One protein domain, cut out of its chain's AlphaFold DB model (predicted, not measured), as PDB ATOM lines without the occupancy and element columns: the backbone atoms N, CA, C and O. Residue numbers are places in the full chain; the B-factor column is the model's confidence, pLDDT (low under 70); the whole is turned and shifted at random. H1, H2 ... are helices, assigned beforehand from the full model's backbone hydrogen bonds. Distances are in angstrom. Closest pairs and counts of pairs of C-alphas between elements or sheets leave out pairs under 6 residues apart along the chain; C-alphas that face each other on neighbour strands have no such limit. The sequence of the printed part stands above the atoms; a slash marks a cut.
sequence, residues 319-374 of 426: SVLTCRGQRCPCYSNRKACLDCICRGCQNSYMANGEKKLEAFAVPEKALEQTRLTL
ATOM      1  N   SER A 319      -3.644 -56.879  49.451       79.75
ATOM      2  CA  SER A 319      -3.512 -56.530  48.028       79.75
ATOM      3  C   SER A 319      -2.500 -55.404  47.782       79.75
ATOM      4  O   SER A 319      -2.229 -54.592  48.670       79.75
ATOM      5  N   VAL A 320      -2.001 -55.296  46.544       78.12
ATOM      6  CA  VAL A 320      -1.041 -54.260  46.095       78.12
ATOM      7  C   VAL A 320      -1.567 -52.825  46.296       78.12
ATOM      8  O   VAL A 320      -0.790 -51.886  46.438       78.12
ATOM      9  N   LEU A 321      -2.888 -52.640  46.384       80.56
ATOM     10  CA  LEU A 321      -3.525 -51.345  46.659       80.56
ATOM     11  C   LEU A 321      -3.618 -51.009  48.162       80.56
ATOM     12  O   LEU A 321      -4.195 -49.987  48.538       80.56
ATOM     13  N   THR A 322      -3.065 -51.837  49.050       84.81
ATOM     14  CA  THR A 322      -3.132 -51.607  50.499       84.81
ATOM     15  C   THR A 322      -2.418 -50.309  50.877       84.81
ATOM     16  O   THR A 322      -1.247 -50.103  50.579       84.81
ATOM     17  N   CYS A 323      -3.144 -49.412  51.544       85.38
ATOM     18  CA  CYS A 323      -2.764 -48.018  51.817       85.38
ATOM     19  C   CYS A 323      -2.687 -47.069  50.603       85.38
ATOM     20  O   CYS A 323      -2.597 -45.862  50.825       85.38
ATOM     21  N   ARG A 324      -2.814 -47.545  49.359       81.00
ATOM     22  CA  ARG A 324      -2.776 -46.729  48.130       81.00
ATOM     23  C   ARG A 324      -4.169 -46.187  47.759       81.00
ATOM     24  O   ARG A 324      -4.675 -46.434  46.670       81.00
ATOM     25  N   GLY A 325      -4.792 -45.444  48.680       67.94
ATOM     26  CA  GLY A 325      -6.063 -44.731  48.456       67.94
ATOM     27  C   GLY A 325      -7.121 -44.892  49.558       67.94
ATOM     28  O   GLY A 325      -7.193 -45.930  50.211       67.94
ATOM     29  N   GLN A 326      -7.944 -43.843  49.735       59.41
ATOM     30  CA  GLN A 326      -9.181 -43.685  50.542       59.41
ATOM     31  C   GLN A 326      -9.252 -44.300  51.962       59.41
ATOM     32  O   GLN A 326      -9.521 -43.589  52.926       59.41
ATOM     33  N   ARG A 327      -9.035 -45.611  52.131       77.75
ATOM     34  CA  ARG A 327      -9.274 -46.360  53.381       77.75
ATOM     35  C   ARG A 327      -8.132 -46.310  54.410       77.75
ATOM     36  O   ARG A 327      -8.278 -46.893  55.481       77.75
ATOM     37  N   CYS A 328      -6.998 -45.668  54.116       87.38
ATOM     38  CA  CYS A 328      -5.854 -45.600  55.034       87.38
ATOM     39  C   CYS A 328      -5.708 -44.212  55.684       87.38
ATOM     40  O   CYS A 328      -5.325 -43.269  54.993       87.38
ATOM     41  N   PRO A 329      -5.900 -44.082  57.014       85.44
ATOM     42  CA  PRO A 329      -5.700 -42.819  57.725       85.44
ATOM     43  C   PRO A 329      -4.288 -42.231  57.611       85.44
ATOM     44  O   PRO A 329      -4.147 -41.015  57.672       85.44
ATOM     45  N   CYS A 330      -3.246 -43.055  57.444       87.81
ATOM     46  CA  CYS A 330      -1.877 -42.549  57.281       87.81
ATOM     47  C   CYS A 330      -1.754 -41.840  55.903       87.81
ATOM     48  O   CYS A 330      -1.362 -40.676  55.842       87.81
ATOM     49  N   TYR A 331      -2.256 -42.467  54.826       86.75
ATOM     50  CA  TYR A 331      -2.325 -41.883  53.474       86.75
ATOM     51  C   TYR A 331      -3.242 -40.650  53.389       86.75
ATOM     52  O   TYR A 331      -2.828 -39.612  52.877       86.75
ATOM     53  N   SER A 332      -4.472 -40.723  53.915       85.50
ATOM     54  CA  SER A 332      -5.446 -39.618  53.829       85.50
ATOM     55  C   SER A 332      -4.986 -38.359  54.576       85.50
ATOM     56  O   SER A 332      -5.266 -37.250  54.129       85.50
ATOM     57  N   ASN A 333      -4.210 -38.517  55.655       84.31
ATOM     58  CA  ASN A 333      -3.576 -37.411  56.382       84.31
ATOM     59  C   ASN A 333      -2.220 -36.970  55.791       84.31
ATOM     60  O   ASN A 333      -1.518 -36.186  56.429       84.31
ATOM     61  N   ARG A 334      -1.838 -37.467  54.603       85.50
ATOM     62  CA  ARG A 334      -0.581 -37.155  53.890       85.50
ATOM     63  C   ARG A 334       0.690 -37.444  54.706       85.50
ATOM     64  O   ARG A 334       1.625 -36.650  54.712       85.50
ATOM     65  N   LYS A 335       0.717 -38.568  55.432       86.62
ATOM     66  CA  LYS A 335       1.828 -38.971  56.317       86.62
ATOM     67  C   LYS A 335       2.269 -40.410  56.061       86.62
ATOM     68  O   LYS A 335       1.457 -41.267  55.712       86.62
ATOM     69  N   ALA A 336       3.550 -40.694  56.284       88.50
ATOM     70  CA  ALA A 336       4.089 -42.051  56.231       88.50
ATOM     71  C   ALA A 336       3.462 -43.003  57.257       88.50
ATOM     72  O   ALA A 336       2.916 -42.603  58.286       88.50
ATOM     73  N   CYS A 337       3.610 -44.302  56.996       87.75
ATOM     74  CA  CYS A 337       3.130 -45.376  57.864       87.75
ATOM     75  C   CYS A 337       4.082 -45.736  59.029       87.75
ATOM     76  O   CYS A 337       4.151 -46.902  59.400       87.75
ATOM     77  N   LEU A 338       4.799 -44.764  59.612       82.44
ATOM     78  CA  LEU A 338       5.913 -45.002  60.554       82.44
ATOM     79  C   LEU A 338       5.534 -45.895  61.754       82.44
ATOM     80  O   LEU A 338       6.178 -46.911  61.993       82.44
ATOM     81  N   ASP A 339       4.435 -45.570  62.440       80.06
ATOM     82  CA  ASP A 339       3.861 -46.381  63.529       80.06
ATOM     83  C   ASP A 339       2.531 -47.050  63.139       80.06
ATOM     84  O   ASP A 339       1.724 -47.439  63.987       80.06
ATOM     85  N   CYS A 340       2.273 -47.200  61.838       85.19
ATOM     86  CA  CYS A 340       1.066 -47.850  61.341       85.19
ATOM     87  C   CYS A 340       1.268 -49.377  61.310       85.19
ATOM     88  O   CYS A 340       2.147 -49.893  60.629       85.19
ATOM     89  N   ILE A 341       0.436 -50.130  62.042       84.38
ATOM     90  CA  ILE A 341       0.586 -51.587  62.246       84.38
ATOM     91  C   ILE A 341       0.109 -52.445  61.055       84.38
ATOM     92  O   ILE A 341      -0.213 -53.626  61.225       84.38
ATOM     93  N   CYS A 342      -0.004 -51.852  59.871       86.50
ATOM     94  CA  CYS A 342      -0.511 -52.459  58.645       86.50
ATOM     95  C   CYS A 342       0.398 -53.562  58.072       86.50
ATOM     96  O   CYS A 342       1.610 -53.544  58.266       86.50
ATOM     97  N   ARG A 343      -0.188 -54.495  57.310       84.38
ATOM     98  CA  ARG A 343       0.545 -55.451  56.453       84.38
ATOM     99  C   ARG A 343       0.485 -54.982  54.995       84.38
ATOM    100  O   ARG A 343      -0.517 -54.392  54.606       84.38
ATOM    101  N   GLY A 344       1.530 -55.239  54.203       80.31
ATOM    102  CA  GLY A 344       1.552 -54.931  52.759       80.31
ATOM    103  C   GLY A 344       1.422 -53.442  52.408       80.31
ATOM    104  O   GLY A 344       0.758 -53.095  51.441       80.31
ATOM    105  N   CYS A 345       1.982 -52.545  53.220       86.44
ATOM    106  CA  CYS A 345       1.772 -51.105  53.075       86.44
ATOM    107  C   CYS A 345       2.400 -50.511  51.799       86.44
ATOM    108  O   CYS A 345       3.618 -50.405  51.717       86.44
ATOM    109  N   GLN A 346       1.566 -49.992  50.892       85.75
ATOM    110  CA  GLN A 346       1.952 -49.197  49.716       85.75
ATOM    111  C   GLN A 346       1.469 -47.737  49.825       85.75
ATOM    112  O   GLN A 346       0.873 -47.163  48.912       85.75
ATOM    113  N   ASN A 347       1.698 -47.127  50.993       87.81
ATOM    114  CA  ASN A 347       1.490 -45.696  51.213       87.81
ATOM    115  C   ASN A 347       2.619 -44.899  50.536       87.81
ATOM    116  O   ASN A 347       3.768 -45.011  50.949       87.81
ATOM    117  N   SER A 348       2.295 -44.069  49.542       86.06
ATOM    118  CA  SER A 348       3.286 -43.270  48.805       86.06
ATOM    119  C   SER A 348       3.902 -42.106  49.600       86.06
ATOM    120  O   SER A 348       4.790 -41.442  49.074       86.06
ATOM    121  N   TYR A 349       3.434 -41.807  50.818       87.06
ATOM    122  CA  TYR A 349       3.998 -40.740  51.653       87.06
ATOM    123  C   TYR A 349       5.212 -41.218  52.462       87.06
ATOM    124  O   TYR A 349       5.156 -42.248  53.137       87.06
ATOM    125  N   MET A 350       6.295 -40.442  52.413       84.00
ATOM    126  CA  MET A 350       7.575 -40.683  53.084       84.00
ATOM    127  C   MET A 350       7.655 -39.987  54.454       84.00
ATOM    128  O   MET A 350       6.772 -39.217  54.837       84.00
ATOM    129  N   ALA A 351       8.682 -40.323  55.245       80.88
ATOM    130  CA  ALA A 351       8.820 -39.889  56.642       80.88
ATOM    131  C   ALA A 351       8.871 -38.358  56.808       80.88
ATOM    132  O   ALA A 351       8.374 -37.824  57.796       80.88
ATOM    133  N   ASN A 352       9.424 -37.671  55.809       78.12
ATOM    134  CA  ASN A 352       9.508 -36.216  55.682       78.12
ATOM    135  C   ASN A 352       8.201 -35.547  55.196       78.12
ATOM    136  O   ASN A 352       8.152 -34.328  55.078       78.12
ATOM    137  N   GLY A 353       7.144 -36.318  54.913       72.38
ATOM    138  CA  GLY A 353       5.862 -35.820  54.398       72.38
ATOM    139  C   GLY A 353       5.786 -35.689  52.874       72.38
ATOM    140  O   GLY A 353       4.703 -35.441  52.339       72.38
ATOM    141  N   GLU A 354       6.886 -35.904  52.151       79.25
ATOM    142  CA  GLU A 354       6.881 -35.895  50.689       79.25
ATOM    143  C   GLU A 354       6.138 -37.113  50.129       79.25
ATOM    144  O   GLU A 354       6.101 -38.189  50.733       79.25
ATOM    145  N   LYS A 355       5.542 -36.961  48.944       80.31
ATOM    146  CA  LYS A 355       4.968 -38.086  48.204       80.31
ATOM    147  C   LYS A 355       6.021 -38.623  47.241       80.31
ATOM    148  O   LYS A 355       6.373 -37.931  46.289       80.31
ATOM    149  N   LYS A 356       6.442 -39.877  47.422       74.81
ATOM    150  CA  LYS A 356       7.256 -40.604  46.444       74.81
ATOM    151  C   LYS A 356       6.529 -40.594  45.095       74.81
ATOM    152  O   LYS A 356       5.435 -41.156  44.964       74.81
ATOM    153  N   LEU A 357       7.127 -39.941  44.100       58.62
ATOM    154  CA  LEU A 357       6.636 -39.916  42.723       58.62
ATOM    155  C   LEU A 357       6.949 -41.254  42.048       58.62
ATOM    156  O   LEU A 357       7.894 -41.389  41.281       58.62
ATOM    157  N   GLU A 358       6.139 -42.264  42.355       60.50
ATOM    158  CA  GLU A 358       6.158 -43.539  41.641       60.50
ATOM    159  C   GLU A 358       5.532 -43.368  40.256       60.50
ATOM    160  O   GLU A 358       4.349 -43.651  40.045       60.50
ATOM    161  N   ALA A 359       6.347 -42.876  39.323       42.28
ATOM    162  CA  ALA A 359       6.095 -43.006  37.899       42.28
ATOM    163  C   ALA A 359       5.906 -44.490  37.545       42.28
ATOM    164  O   ALA A 359       6.635 -45.339  38.050       42.28
ATOM    165  N   PHE A 360       4.895 -44.765  36.715       41.41
ATOM    166  CA  PHE A 360       4.610 -46.027  36.023       41.41
ATOM    167  C   PHE A 360       5.322 -47.283  36.553       41.41
ATOM    168  O   PHE A 360       6.192 -47.851  35.897       41.41
ATOM    169  N   ALA A 361       4.863 -47.776  37.706       40.22
ATOM    170  CA  ALA A 361       5.119 -49.148  38.129       40.22
ATOM    171  C   ALA A 361       4.328 -50.122  37.231       40.22
ATOM    172  O   ALA A 361       3.300 -50.670  37.635       40.22
ATOM    173  N   VAL A 362       4.797 -50.298  35.992       43.28
ATOM    174  CA  VAL A 362       4.433 -51.434  35.138       43.28
ATOM    175  C   VAL A 362       4.759 -52.705  35.932       43.28
ATOM    176  O   VAL A 362       5.850 -52.791  36.501       43.28
ATOM    177  N   PRO A 363       3.840 -53.678  36.050       49.47
ATOM    178  CA  PRO A 363       4.018 -54.803  36.959       49.47
ATOM    179  C   PRO A 363       4.918 -55.884  36.338       49.47
ATOM    180  O   PRO A 363       4.478 -56.994  36.059       49.47
ATOM    181  N   GLU A 364       6.201 -55.570  36.168       53.56
ATOM    182  CA  GLU A 364       7.249 -56.479  35.678       53.56
ATOM    183  C   GLU A 364       7.271 -57.800  36.476       53.56
ATOM    184  O   GLU A 364       7.279 -58.887  35.905       53.56
ATOM    185  N   LYS A 365       7.085 -57.724  37.803       49.41
ATOM    186  CA  LYS A 365       6.936 -58.906  38.675       49.41
ATOM    187  C   LYS A 365       5.647 -59.718  38.486       49.41
ATOM    188  O   LYS A 365       5.615 -60.875  38.889       49.41
ATOM    189  N   ALA A 366       4.591 -59.160  37.888       52.31
ATOM    190  CA  ALA A 366       3.418 -59.952  37.499       52.31
ATOM    191  C   ALA A 366       3.661 -60.706  36.182       52.31
ATOM    192  O   ALA A 366       3.101 -61.787  35.985       52.31
ATOM    193  N   LEU A 367       4.528 -60.175  35.309       54.75
ATOM    194  CA  LEU A 367       4.926 -60.857  34.082       54.75
ATOM    195  C   LEU A 367       5.770 -62.099  34.394       54.75
ATOM    196  O   LEU A 367       5.500 -63.147  33.820       54.75
ATOM    197  N   GLU A 368       6.710 -62.037  35.346       56.81
ATOM    198  CA  GLU A 368       7.502 -63.212  35.759       56.81
ATOM    199  C   GLU A 368       6.640 -64.356  36.313       56.81
ATOM    200  O   GLU A 368       6.794 -65.499  35.879       56.81
ATOM    201  N   GLN A 369       5.695 -64.066  37.219       56.81
ATOM    202  CA  GLN A 369       4.790 -65.100  37.741       56.81
ATOM    203  C   GLN A 369       3.932 -65.706  36.621       56.81
ATOM    204  O   GLN A 369       3.837 -66.924  36.515       56.81
ATOM    205  N   THR A 370       3.390 -64.871  35.729       54.69
ATOM    206  CA  THR A 370       2.636 -65.330  34.550       54.69
ATOM    207  C   THR A 370       3.491 -66.202  33.621       54.69
ATOM    208  O   THR A 370       3.022 -67.225  33.127       54.69
ATOM    209  N   ARG A 371       4.764 -65.845  33.408       53.72
ATOM    210  CA  ARG A 371       5.694 -66.566  32.523       53.72
ATOM    211  C   ARG A 371       6.032 -67.960  33.055       53.72
ATOM    212  O   ARG A 371       6.059 -68.907  32.274       53.72
ATOM    213  N   LEU A 372       6.209 -68.095  34.372       55.50
ATOM    214  CA  LEU A 372       6.409 -69.385  35.045       55.50
ATOM    215  C   LEU A 372       5.135 -70.248  35.087       55.50
ATOM    216  O   LEU A 372       5.240 -71.469  35.083       55.50
ATOM    217  N   THR A 373       3.941 -69.646  35.108       55.31
ATOM    218  CA  THR A 373       2.663 -70.386  35.091       55.31
ATOM    219  C   THR A 373       2.218 -70.818  33.688       55.31
ATOM    220  O   THR A 373       1.511 -71.814  33.574       55.31
ATOM    221  N   LEU A 374       2.619 -70.111  32.623       55.56
ATOM    222  CA  LEU A 374       2.182 -70.398  31.244       55.56
ATOM    223  C   LEU A 374       3.249 -71.045  30.339       55.56
ATOM    224  O   LEU A 374       2.929 -71.427  29.220       55.56
TER     225      LEU A 374
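AT A GLANCE: This is residues 319 to 374 of the 426 residues of the protein "E3 ubiquitin-protein ligase MSL2-like" of Sinocyclocheilus rhinocerous (UniProt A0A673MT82). With little regular structure, the printed part is a small compact body of loops holding one short helix, H1, and a tail, residues 359 to 374, that sticks out and ends in the longer helix H2. The 56 printed residues hold H1, then H2, and no named strand; the class is all helix, with 15 residues in named elements. The whole is loose, with a radius of gyration of the C-alphas of 13.7 A, and elongated, spanning 42 by 23 by 18 A.

HOW THE PARTS SIT: H1, residues 329 to 332, and H2, residues 364 to 374, are apart. H1 is too short for an O i to N i+4 pair, and its one O i to N i+3 pair is not within hydrogen-bond range; H2 has 6 of 7 O i to N i+4 pairs within range.

IN THESE COORDINATES: H1 begins at C-alpha 329 (-5.700, -42.819, 57.725). H2 runs 15.5 A from C-alpha 364 (7.249, -56.479, 35.678) to C-alpha 374 (2.182, -70.398, 31.244).

THE WHOLE: The body without the free tail spans 24 by 22 by 15 A. The two farthest C-alphas, Asn 352 and Leu 374, are 42.7 A apart. The link from H1 to H2, 31 residues, is long. The printed part has no cut. The pLDDT is under 70 at residues 325 to 326 and 357 to 374.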